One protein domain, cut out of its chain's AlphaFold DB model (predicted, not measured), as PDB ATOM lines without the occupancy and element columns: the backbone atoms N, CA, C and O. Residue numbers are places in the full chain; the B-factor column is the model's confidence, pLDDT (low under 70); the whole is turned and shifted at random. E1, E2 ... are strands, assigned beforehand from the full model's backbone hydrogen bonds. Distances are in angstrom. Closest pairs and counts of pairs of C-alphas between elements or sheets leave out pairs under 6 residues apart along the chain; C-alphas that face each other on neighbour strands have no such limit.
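This is residues 19 to 31 and 42 to 113 of the 121 residues of an uncharacterized protein of Maribacter sp. MJ134 (UniProt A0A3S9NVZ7). One strongly twisted antiparallel sheet curls into a small, nearly closed barrel, its edge strands E2 and E3 near each other but not paired; residues 58 to 63 stick out. The printed 85 residues hold six strands, ordered E2 E1 E6 E5 E4 E3, and no named helix: all strand, though under half of the residues are in named elements. It is compact, radius of gyration 12.7 A, spanning 36 by 27 by 24 A.

Start at E1, residues 22 to 27, antiparallel to E2, residues 50 to 53, with N 25 and O 50 3.0 A apart. E3, residues 66 to 69, E4, 72 to 81, E5, 87 to 93, and E6, 105 to 112, form a meander of antiparallel hairpins; N 77 and O 90 are 2.8 A apart. In this folded sheet, E2 E1 E6 face E4 E3, with E5 as hinge.

Find C-alpha 22 at (68.960, 86.080, 90.858), where E1 begins. E4, 23.7 A long, bends by 70 degrees at residue 77. E6 ends at C-alpha 112, (67.816, 91.371, 88.457).

Residues 32 to 41 are cut out, a 10.4 A gap between C-alphas. Links E2 to E3 and E5 to E6 are long. Confidence is low at residues 42 to 64.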
ATOM      1  N   ALA A  19      79.424  84.289  90.116       62.75
ATOM      2  CA  ALA A  19      78.260  84.758  90.861       62.75
ATOM      3  C   ALA A  19      76.974  84.302  90.156       62.75
ATOM      4  O   ALA A  19      76.794  84.545  88.965       62.75
ATOM      5  N   GLN A  20      76.079  83.641  90.890       65.12
ATOM      6  CA  GLN A  20      74.772  83.247  90.373       65.12
ATOM      7  C   GLN A  20      73.830  84.458  90.364       65.12
ATOM      8  O   GLN A  20      73.584  85.065  91.405       65.12
ATOM      9  N   GLU A  21      73.302  84.805  89.191       70.06
ATOM     10  CA  GLU A  21      72.343  85.901  89.046       70.06
ATOM     11  C   GLU A  21      70.944  85.464  89.516       70.06
ATOM     12  O   GLU A  21      70.418  84.424  89.110       70.06
ATOM     13  N   MET A  22      70.328  86.276  90.375       75.56
ATOM     14  CA  MET A  22      68.960  86.080  90.858       75.56
ATOM     15  C   MET A  22      68.038  87.105  90.198       75.56
ATOM     16  O   MET A  22      68.416  88.269  90.047       75.56
ATOM     17  N   PHE A  23      66.823  86.695  89.832       79.00
ATOM     18  CA  PHE A  23      65.847  87.553  89.160       79.00
ATOM     19  C   PHE A  23      64.488  87.495  89.854       79.00
ATOM     20  O   PHE A  23      64.064  86.443  90.319       79.00
ATOM     21  N   TYR A  24      63.763  88.606  89.867       81.56
ATOM     22  CA  TYR A  24      62.320  88.612  90.061       81.56
ATOM     23  C   TYR A  24      61.634  88.347  88.728       81.56
ATOM     24  O   TYR A  24      61.972  88.991  87.734       81.56
ATOM     25  N   ILE A  25      60.664  87.436  88.713       80.62
ATOM     26  CA  ILE A  25      59.808  87.206  87.549       80.62
ATOM     27  C   ILE A  25      58.462  87.921  87.709       80.62
ATOM     28  O   ILE A  25      57.821  87.868  88.763       80.62
ATOM     29  N   GLN A  26      58.037  88.579  86.636       82.12
ATOM     30  CA  GLN A  26      56.726  89.194  86.489       82.12
ATOM     31  C   GLN A  26      56.117  88.739  85.164       82.12
ATOM     32  O   GLN A  26      56.711  88.954  84.113       82.12
ATOM     33  N   PHE A  27      54.945  88.110  85.201       80.62
ATOM     34  CA  PHE A  27      54.242  87.712  83.981       80.62
ATOM     35  C   PHE A  27      53.548  88.924  83.358       80.62
ATOM     36  O   PHE A  27      52.928  89.716  84.069       80.62
ATOM     37  N   GLU A  28      53.675  89.083  82.042       76.94
ATOM     38  CA  GLU A  28      52.981  90.146  81.316       76.94
ATOM     39  C   GLU A  28      51.492  89.802  81.168       76.94
ATOM     40  O   GLU A  28      51.117  88.640  80.977       76.94
ATOM     41  N   ASP A  29      50.641  90.828  81.244       67.19
ATOM     42  CA  ASP A  29      49.226  90.723  80.901       67.19
ATOM     43  C   ASP A  29      49.085  90.352  79.423       67.19
ATOM     44  O   ASP A  29      49.261  91.180  78.530       67.19
ATOM     45  N   ASN A  30      48.736  89.099  79.151       58.94
ATOM     46  CA  ASN A  30      48.268  88.721  77.829       58.94
ATOM     47  C   ASN A  30      46.798  89.136  77.731       58.94
ATOM     48  O   ASN A  30      45.929  88.491  78.321       58.94
ATOM     49  N   GLU A  31      46.507  90.222  77.011       47.66
ATOM     50  CA  GLU A  31      45.131  90.631  76.718       47.66
ATOM     51  C   GLU A  31      44.431  89.537  75.899       47.66
ATOM     52  O   GLU A  31      44.546  89.452  74.676       47.66
ATOM     53  N   ASN A  42      42.657  86.311  85.858       41.62
ATOM     54  CA  ASN A  42      43.660  87.204  86.434       41.62
ATOM     55  C   ASN A  42      44.842  86.399  87.022       41.62
ATOM     56  O   ASN A  42      44.941  86.255  88.242       41.62
ATOM     57  N   LEU A  43      45.758  85.881  86.198       48.22
ATOM     58  CA  LEU A  43      47.061  85.406  86.700       48.22
ATOM     59  C   LEU A  43      47.963  86.577  87.127       48.22
ATOM     60  O   LEU A  43      48.847  86.415  87.967       48.22
ATOM     61  N   THR A  44      47.679  87.775  86.629       43.84
ATOM     62  CA  THR A  44      48.555  88.947  86.708       43.84
ATOM     63  C   THR A  44      48.604  89.604  88.078       43.84
ATOM     64  O   THR A  44      49.607  90.201  88.457       43.84
ATOM     65  N   LYS A  45      47.530  89.503  88.870       43.75
ATOM     66  CA  LYS A  45      47.444  90.258  90.130       43.75
ATOM     67  C   LYS A  45      47.970  89.501  91.350       43.75
ATOM     68  O   LYS A  45      48.187  90.123  92.384       43.75
ATOM     69  N   LYS A  46      48.163  88.178  91.262       41.28
ATOM     70  CA  LYS A  46      48.485  87.339  92.436       41.28
ATOM     71  C   LYS A  46      49.873  86.690  92.407       41.28
ATOM     72  O   LYS A  46      50.278  86.144  93.425       41.28
ATOM     73  N   GLN A  47      50.603  86.745  91.289       51.72
ATOM     74  CA  GLN A  47      51.884  86.032  91.140       51.72
ATOM     75  C   GLN A  47      53.084  86.932  90.793       51.72
ATOM     76  O   GLN A  47      54.155  86.425  90.465       51.72
ATOM     77  N   ASN A  48      52.937  88.257  90.904       50.56
ATOM     78  CA  ASN A  48      54.052  89.189  90.731       50.56
ATOM     79  C   ASN A  48      55.038  89.052  91.899       50.56
ATOM     80  O   ASN A  48      54.660  89.275  93.048       50.56
ATOM     81  N   GLY A  49      56.298  88.718  91.603       53.00
ATOM     82  CA  GLY A  49      57.388  88.817  92.578       53.00
ATOM     83  C   GLY A  49      57.929  87.498  93.126       53.00
ATOM     84  O   GLY A  49      58.453  87.478  94.238       53.00
ATOM     85  N   ALA A  50      57.856  86.394  92.378       58.75
ATOM     86  CA  ALA A  50      58.664  85.229  92.727       58.75
ATOM     87  C   ALA A  50      60.144  85.528  92.429       58.75
ATOM     88  O   ALA A  50      60.499  85.887  91.305       58.75
ATOM     89  N   ALA A  51      61.012  85.402  93.435       56.25
ATOM     90  CA  ALA A  51      62.452  85.391  93.215       56.25
ATOM     91  C   ALA A  51      62.824  84.025  92.630       56.25
ATOM     92  O   ALA A  51      62.690  82.995  93.292       56.25
ATOM     93  N   ILE A  52      63.253  84.020  91.377       67.19
ATOM     94  CA  ILE A  52      63.735  82.838  90.683       67.19
ATOM     95  C   ILE A  52      65.251  82.894  90.577       67.19
ATOM     96  O   ILE A  52      65.872  83.925  90.303       67.19
ATOM     97  N   ILE A  53      65.854  81.737  90.790       58.44
ATOM     98  CA  ILE A  53      67.266  81.534  90.546       58.44
ATOM     99  C   ILE A  53      67.363  80.931  89.150       58.44
ATOM    100  O   ILE A  53      66.947  79.793  88.936       58.44
ATOM    101  N   ILE A  54      67.888  81.696  88.193       62.41
ATOM    102  CA  ILE A  54      68.200  81.149  86.872       62.41
ATOM    103  C   ILE A  54      69.546  80.449  87.024       62.41
ATOM    104  O   ILE A  54      70.578  81.077  87.260       62.41
ATOM    105  N   GLY A  55      69.518  79.118  87.006       46.81
ATOM    106  CA  GLY A  55      70.713  78.295  87.129       46.81
ATOM    107  C   GLY A  55      71.628  78.495  85.927       46.81
ATOM    108  O   GLY A  55      71.392  77.916  84.876       46.81
ATOM    109  N   GLY A  56      72.678  79.300  86.084       44.69
ATOM    110  CA  GLY A  56      73.803  79.322  85.158       44.69
ATOM    111  C   GLY A  56      74.743  78.158  85.462       44.69
ATOM    112  O   GLY A  56      75.434  78.172  86.476       44.69
ATOM    113  N   LEU A  57      74.790  77.163  84.583       44.19
ATOM    114  CA  LEU A  57      75.847  76.152  84.552       44.19
ATOM    115  C   LEU A  57      76.448  76.140  83.147       44.19
ATOM    116  O   LEU A  57      76.320  75.178  82.408       44.19
ATOM    117  N   ASN A  58      77.127  77.242  82.822       40.38
ATOM    118  CA  ASN A  58      77.950  77.423  81.627       40.38
ATOM    119  C   ASN A  58      77.165  77.504  80.301       40.38
ATOM    120  O   ASN A  58      76.484  76.572  79.888       40.38
ATOM    121  N   ASN A  59      77.303  78.628  79.595       49.03
ATOM    122  CA  ASN A  59      76.852  78.777  78.214       49.03
ATOM    123  C   ASN A  59      77.647  77.822  77.300       49.03
ATOM    124  O   ASN A  59      78.630  78.249  76.701       49.03
ATOM    125  N   TRP A  60      77.256  76.550  77.190       40.44
ATOM    126  CA  TRP A  60      77.592  75.696  76.047       40.44
ATOM    127  C   TRP A  60      76.698  74.443  76.009       40.44
ATOM    128  O   TRP A  60      76.656  73.676  76.963       40.44
ATOM    129  N   ASP A  61      76.046  74.240  74.862       36.66
ATOM    130  CA  ASP A  61      75.310  73.049  74.405       36.66
ATOM    131  C   ASP A  61      73.963  72.678  75.056       36.66
ATOM    132  O   ASP A  61      73.848  71.784  75.891       36.66
ATOM    133  N   GLY A  62      72.885  73.266  74.521       39.78
ATOM    134  CA  GLY A  62      71.683  72.504  74.131       39.78
ATOM    135  C   GLY A  62      70.743  71.968  75.222       39.78
ATOM    136  O   GLY A  62      69.669  71.474  74.885       39.78
ATOM    137  N   GLY A  63      71.082  72.078  76.506       42.75
ATOM    138  CA  GLY A  63      70.200  71.729  77.624       42.75
ATOM    139  C   GLY A  63      69.322  72.913  78.018       42.75
ATOM    140  O   GLY A  63      69.779  73.793  78.737       42.75
ATOM    141  N   GLY A  64      68.088  72.952  77.507       52.09
ATOM    142  CA  GLY A  64      67.169  74.096  77.562       52.09
ATOM    143  C   GLY A  64      67.151  74.873  78.881       52.09
ATOM    144  O   GLY A  64      67.000  74.308  79.963       52.09
ATOM    145  N   ASN A  65      67.260  76.197  78.766       71.19
ATOM    146  CA  ASN A  65      67.123  77.127  79.878       71.19
ATOM    147  C   ASN A  65      65.723  76.962  80.483       71.19
ATOM    148  O   ASN A  65      64.738  77.322  79.843       71.19
ATOM    149  N   TYR A  66      65.615  76.397  81.685       73.94
ATOM    150  CA  TYR A  66      64.334  76.251  82.370       73.94
ATOM    151  C   TYR A  66      64.260  77.125  83.619       73.94
ATOM    152  O   TYR A  66      65.257  77.387  84.293       73.94
ATOM    153  N   ILE A  67      63.049  77.554  83.950       76.88
ATOM    154  CA  ILE A  67      62.722  78.277  85.174       76.88
ATOM    155  C   ILE A  67      61.709  77.440  85.942       76.88
ATOM    156  O   ILE A  67      60.725  76.975  85.376       76.88
ATOM    157  N   ASN A  68      61.922  77.262  87.243       74.75
ATOM    158  CA  ASN A  68      60.901  76.707  88.121       74.75
ATOM    159  C   ASN A  68      60.175  77.850  88.834       74.75
ATOM    160  O   ASN A  68      60.798  78.600  89.586       74.75
ATOM    161  N   VAL A  69      58.870  77.973  88.601       73.44
ATOM    162  CA  VAL A  69      58.005  78.928  89.300       73.44
ATOM    163  C   VAL A  69      56.908  78.134  90.003       73.44
ATOM    164  O   VAL A  69      56.114  77.450  89.362       73.44
ATOM    165  N   PHE A  70      56.887  78.189  91.338       73.75
ATOM    166  CA  PHE A  70      55.904  77.502  92.191       73.75
ATOM    167  C   PHE A  70      55.719  75.999  91.897       73.75
ATOM    168  O   PHE A  70      54.608  75.480  91.952       73.75
ATOM    169  N   GLY A  71      56.802  75.284  91.579       69.31
ATOM    170  CA  GLY A  71      56.761  73.847  91.290       69.31
ATOM    171  C   GLY A  71      56.418  73.508  89.839       69.31
ATOM    172  O   GLY A  71      56.502  72.341  89.464       69.31
ATOM    173  N   THR A  72      56.098  74.507  89.011       75.00
ATOM    174  CA  THR A  72      55.917  74.337  87.567       75.00
ATOM    175  C   THR A  72      57.207  74.705  86.847       75.00
ATOM    176  O   THR A  72      57.778  75.774  87.077       75.00
ATOM    177  N   LYS A  73      57.677  73.817  85.971       78.94
ATOM    178  CA  LYS A  73      58.846  74.061  85.127       78.94
ATOM    179  C   LYS A  73      58.425  74.693  83.805       78.94
ATOM    180  O   LYS A  73      57.543  74.195  83.105       78.94
ATOM    181  N   PHE A  74      59.105  75.773  83.462       81.19
ATOM    182  CA  PHE A  74      58.954  76.499  82.216       81.19
ATOM    183  C   PHE A  74      60.238  76.406  81.416       81.19
ATOM    184  O   PHE A  74      61.314  76.609  81.966       81.19
ATOM    185  N   ILE A  75      60.119  76.134  80.129       84.94
ATOM    186  CA  ILE A  75      61.188  76.220  79.147       84.94
ATOM    187  C   ILE A  75      61.223  77.662  78.638       84.94
ATOM    188  O   ILE A  75      60.183  78.224  78.295       84.94
ATOM    189  N   ILE A  76      62.407  78.262  78.604       84.25
ATOM    190  CA  ILE A  76      62.638  79.566  77.990       84.25
ATOM    191  C   ILE A  76      62.836  79.338  76.489       84.25
ATOM    192  O   ILE A  76      63.875  78.827  76.071       84.25
ATOM    193  N   ASP A  77      61.839  79.715  75.693       82.31
ATOM    194  CA  ASP A  77      61.896  79.641  74.230       82.31
ATOM    195  C   ASP A  77      62.702  80.823  73.649       82.31
ATOM    196  O   ASP A  77      63.430  80.653  72.672       82.31
ATOM    197  N   SER A  78      62.638  82.009  74.268       84.75
ATOM    198  CA  SER A  78      63.514  83.144  73.937       84.75
ATOM    199  C   SER A  78      63.821  84.020  75.152       84.75
ATOM    200  O   SER A  78      63.058  84.053  76.121       84.75
ATOM    201  N   LEU A  79      64.959  84.720  75.102       84.50
ATOM    202  CA  LEU A  79      65.422  85.623  76.151       84.50
ATOM    203  C   LEU A  79      66.075  86.864  75.531       84.50
ATOM    204  O   LEU A  79      67.199  86.790  75.038       84.50
ATOM    205  N   ASP A  80      65.395  88.001  75.612       84.75
ATOM    206  CA  ASP A  80      65.868  89.280  75.085       84.75
ATOM    207  C   ASP A  80      66.340  90.189  76.223       84.75
ATOM    208  O   ASP A  80      65.679  90.312  77.255       84.75
ATOM    209  N   LEU A  81      67.492  90.840  76.055       82.94
ATOM    210  CA  LEU A  81      68.021  91.804  77.021       82.94
ATOM    211  C   LEU A  81      67.556  93.217  76.657       82.94
ATOM    212  O   LEU A  81      67.857  93.717  75.574       82.94
ATOM    213  N   ASN A  82      66.874  93.879  77.585       84.06
ATOM    214  CA  ASN A  82      66.471  95.270  77.436       84.06
ATOM    215  C   ASN A  82      67.616  96.219  77.821       84.06
ATOM    216  O   ASN A  82      68.508  95.880  78.601       84.06
ATOM    217  N   SER A  83      67.563  97.454  77.316       82.06
ATOM    218  CA  SER A  83      68.549  98.505  77.617       82.06
ATOM    219  C   SER A  83      68.585  98.908  79.098       82.06
ATOM    220  O   SER A  83      69.621  99.355  79.586       82.06
ATOM    221  N   ASP A  84      67.490  98.700  79.833       80.12
ATOM    222  CA  ASP A  84      67.391  98.899  81.285       80.12
ATOM    223  C   ASP A  84      68.016  97.739  82.095       80.12
ATOM    224  O   ASP A  84      68.036  97.761  83.327       80.12
ATOM    225  N   GLY A  85      68.555  96.718  81.421       76.50
ATOM    226  CA  GLY A  85      69.142  95.506  81.994       76.50
ATOM    227  C   GLY A  85      68.133  94.519  82.584       76.50
ATOM    228  O   GLY A  85      68.546  93.578  83.263       76.50
ATOM    229  N   THR A  86      66.835  94.717  82.354       83.81
ATOM    230  CA  THR A  86      65.834  93.658  82.525       83.81
ATOM    231  C   THR A  86      65.901  92.695  81.345       83.81
ATOM    232  O   THR A  86      66.441  93.025  80.288       83.81
ATOM    233  N   ARG A  87      65.375  91.483  81.513       86.25
ATOM    234  CA  ARG A  87      65.277  90.511  80.419       86.25
ATOM    235  C   ARG A  87      63.822  90.179  80.151       86.25
ATOM    236  O   ARG A  87      63.058  89.993  81.092       86.25
ATOM    237  N   ARG A  88      63.436  90.096  78.886       87.38
ATOM    238  CA  ARG A  88      62.132  89.586  78.473       87.38
ATOM    239  C   ARG A  88      62.285  88.121  78.103       87.38
ATOM    240  O   ARG A  88      63.115  87.791  77.266       87.38
ATOM    241  N   ALA A  89      61.518  87.253  78.743       85.62
ATOM    242  CA  ALA A  89      61.528  85.822  78.498       85.62
ATOM    243  C   ALA A  89      60.192  85.374  77.905       85.62
ATOM    244  O   ALA A  89      59.132  85.727  78.425       85.62
ATOM    245  N   VAL A  90      60.249  84.563  76.851       87.81
ATOM    246  CA  VAL A  90      59.097  83.809  76.348       87.81
ATOM    247  C   VAL A  90      59.167  82.417  76.951       87.81
ATOM    248  O   VAL A  90      60.160  81.710  76.790       87.81
ATOM    249  N   LEU A  91      58.126  82.041  77.686       85.81
ATOM    250  CA  LEU A  91      58.086  80.835  78.498       85.81
ATOM    251  C   LEU A  91      57.031  79.867  77.977       85.81
ATOM    252  O   LEU A  91      55.892  80.256  77.734       85.81
ATOM    253  N   ARG A  92      57.385  78.590  77.893       87.62
ATOM    254  CA  ARG A  92      56.488  77.478  77.567       87.62
ATOM    255  C   ARG A  92      56.480  76.476  78.706       87.62
ATOM    256  O   ARG A  92      57.507  76.277  79.346       87.62
ATOM    257  N   ARG A  93      55.356  75.828  78.989       85.00
ATOM    258  CA  ARG A  93      55.336  74.772  80.011       85.00
ATOM    259  C   ARG A  93      56.131  73.554  79.538       85.00
ATOM    260  O   ARG A  93      56.048  73.171  78.373       85.00
ATOM    261  N   GLU A  94      56.901  72.950  80.441       83.81
ATOM    262  CA  GLU A  94      57.640  71.711  80.150       83.81
ATOM    263  C   GLU A  94      56.692  70.545  79.830       83.81
ATOM    264  O   GLU A  94      56.992  69.729  78.963       83.81
ATOM    265  N   ASP A  95      55.532  70.495  80.489       83.94
ATOM    266  CA  ASP A  95      54.523  69.441  80.313       83.94
ATOM    267  C   ASP A  95      53.791  69.486  78.959       83.94
ATOM    268  O   ASP A  95      53.037  68.570  78.644       83.94
ATOM    269  N   GLY A  96      54.030  70.518  78.142       81.25
ATOM    270  CA  GLY A  96      53.417  70.678  76.823       81.25
ATOM    271  C   GLY A  96      51.973  71.184  76.851       81.25
ATOM    272  O   GLY A  96      51.381  71.357  75.786       81.25
ATOM    273  N   GLU A  97      51.414  71.459  78.029       83.75
ATOM    274  CA  GLU A  97      50.071  72.015  78.161       83.75
ATOM    275  C   GLU A  97      50.042  73.502  77.787       83.75
ATOM    276  O   GLU A  97      50.993  74.257  78.015       83.75
ATOM    277  N   ASN A  98      48.906  73.957  77.261       81.56
ATOM    278  CA  ASN A  98      48.706  75.373  76.970       81.56
ATOM    279  C   ASN A  98      48.419  76.157  78.260       81.56
ATOM    280  O   ASN A  98      47.699  75.714  79.158       81.56
ATOM    281  N   PHE A  99      48.915  77.386  78.330       75.19
ATOM    282  CA  PHE A  99      48.412  78.381  79.265       75.19
ATOM    283  C   PHE A  99      46.972  78.739  78.893       75.19
ATOM    284  O   PHE A  99      46.651  78.977  77.724       75.19
ATOM    285  N   PHE A 100      46.090  78.775  79.892       76.12
ATOM    286  CA  PHE A 100      44.678  79.134  79.717       76.12
ATOM    287  C   PHE A 100      43.944  78.315  78.639       76.12
ATOM    288  O   PHE A 100      42.999  78.805  78.029       76.12
ATOM    289  N   ASN A 101      44.383  77.084  78.368       72.94
ATOM    290  CA  ASN A 101      43.858  76.199  77.319       72.94
ATOM    291  C   ASN A 101      44.081  76.666  75.864       72.94
ATOM    292  O   ASN A 101      43.645  75.968  74.950       72.94
ATOM    293  N   HIS A 102      44.758  77.794  75.603       75.88
ATOM    294  CA  HIS A 102      44.915  78.312  74.230       75.88
ATOM    295  C   HIS A 102      46.251  78.996  73.909       75.88
ATOM    296  O   HIS A 102      46.581  79.133  72.734       75.88
ATOM    297  N   LEU A 103      47.029  79.423  74.903       79.19
ATOM    298  CA  LEU A 103      48.324  80.064  74.678       79.19
ATOM    299  C   LEU A 103      49.447  79.047  74.876       79.19
ATOM    300  O   LEU A 103      49.627  78.532  75.972       79.19
ATOM    301  N   THR A 104      50.235  78.769  73.843       84.38
ATOM    302  CA  THR A 104      51.389  77.855  73.958       84.38
ATOM    303  C   THR A 104      52.527  78.467  74.780       84.38
ATOM    304  O   THR A 104      53.286  77.749  75.427       84.38
ATOM    305  N   THR A 105      52.623  79.798  74.800       86.31
ATOM    306  CA  THR A 105      53.678  80.539  75.495       86.31
ATOM    307  C   THR A 105      53.117  81.717  76.292       86.31
ATOM    308  O   THR A 105      52.066  82.268  75.960       86.31
ATOM    309  N   ILE A 106      53.841  82.140  77.327       84.56
ATOM    310  CA  ILE A 106      53.573  83.349  78.111       84.56
ATOM    311  C   ILE A 106      54.818  84.234  78.145       84.56
ATOM    312  O   ILE A 106      55.939  83.734  78.196       84.56
ATOM    313  N   ASN A 107      54.624  85.551  78.128       86.94
ATOM    314  CA  ASN A 107      55.722  86.499  78.266       86.94
ATOM    315  C   ASN A 107      55.959  86.816  79.742       86.94
ATOM    316  O   ASN A 107      55.015  86.952  80.525       86.94
ATOM    317  N   ALA A 108      57.223  86.971  80.114       84.38
ATOM    318  CA  ALA A 108      57.609  87.390  81.446       84.38
ATOM    319  C   ALA A 108      58.776  88.378  81.409       84.38
ATOM    320  O   ALA A 108      59.727  88.228  80.644       84.38
ATOM    321  N   LYS A 109      58.727  89.370  82.294       85.75
ATOM    322  CA  LYS A 109      59.829  90.275  82.597       85.75
ATOM    323  C   LYS A 109      60.642  89.714  83.760       85.75
ATOM    324  O   LYS A 109      60.099  89.344  84.799       85.75
ATOM    325  N   LEU A 110      61.952  89.674  83.575       83.62
ATOM    326  CA  LEU A 110      62.946  89.247  84.547       83.62
ATOM    327  C   LEU A 110      63.752  90.461  85.003       83.62
ATOM    328  O   LEU A 110      64.478  91.073  84.214       83.62
ATOM    329  N   THR A 111      63.646  90.798  86.281       84.81
ATOM    330  CA  THR A 111      64.338  91.944  86.882       84.81
ATOM    331  C   THR A 111      65.447  91.442  87.804       84.81
ATOM    332  O   THR A 111      65.135  90.733  88.758       84.81
ATOM    333  N   PRO A 112      66.728  91.782  87.572       82.00
ATOM    334  CA  PRO A 112      67.816  91.371  88.457       82.00
ATOM    335  C   PRO A 112      67.586  91.830  89.903       82.00
ATOM    336  O   PRO A 112      67.280  93.000  90.150       82.00
ATOM    337  N   VAL A 113      67.774  90.927  90.865       75.00
ATOM    338  CA  VAL A 113      67.742  91.259  92.294       75.00
ATOM    339  C   VAL A 113      68.936  92.164  92.603       75.00
ATOM    340  O   VAL A 113      70.081  91.795  92.357       75.00
TER     341      VAL A 113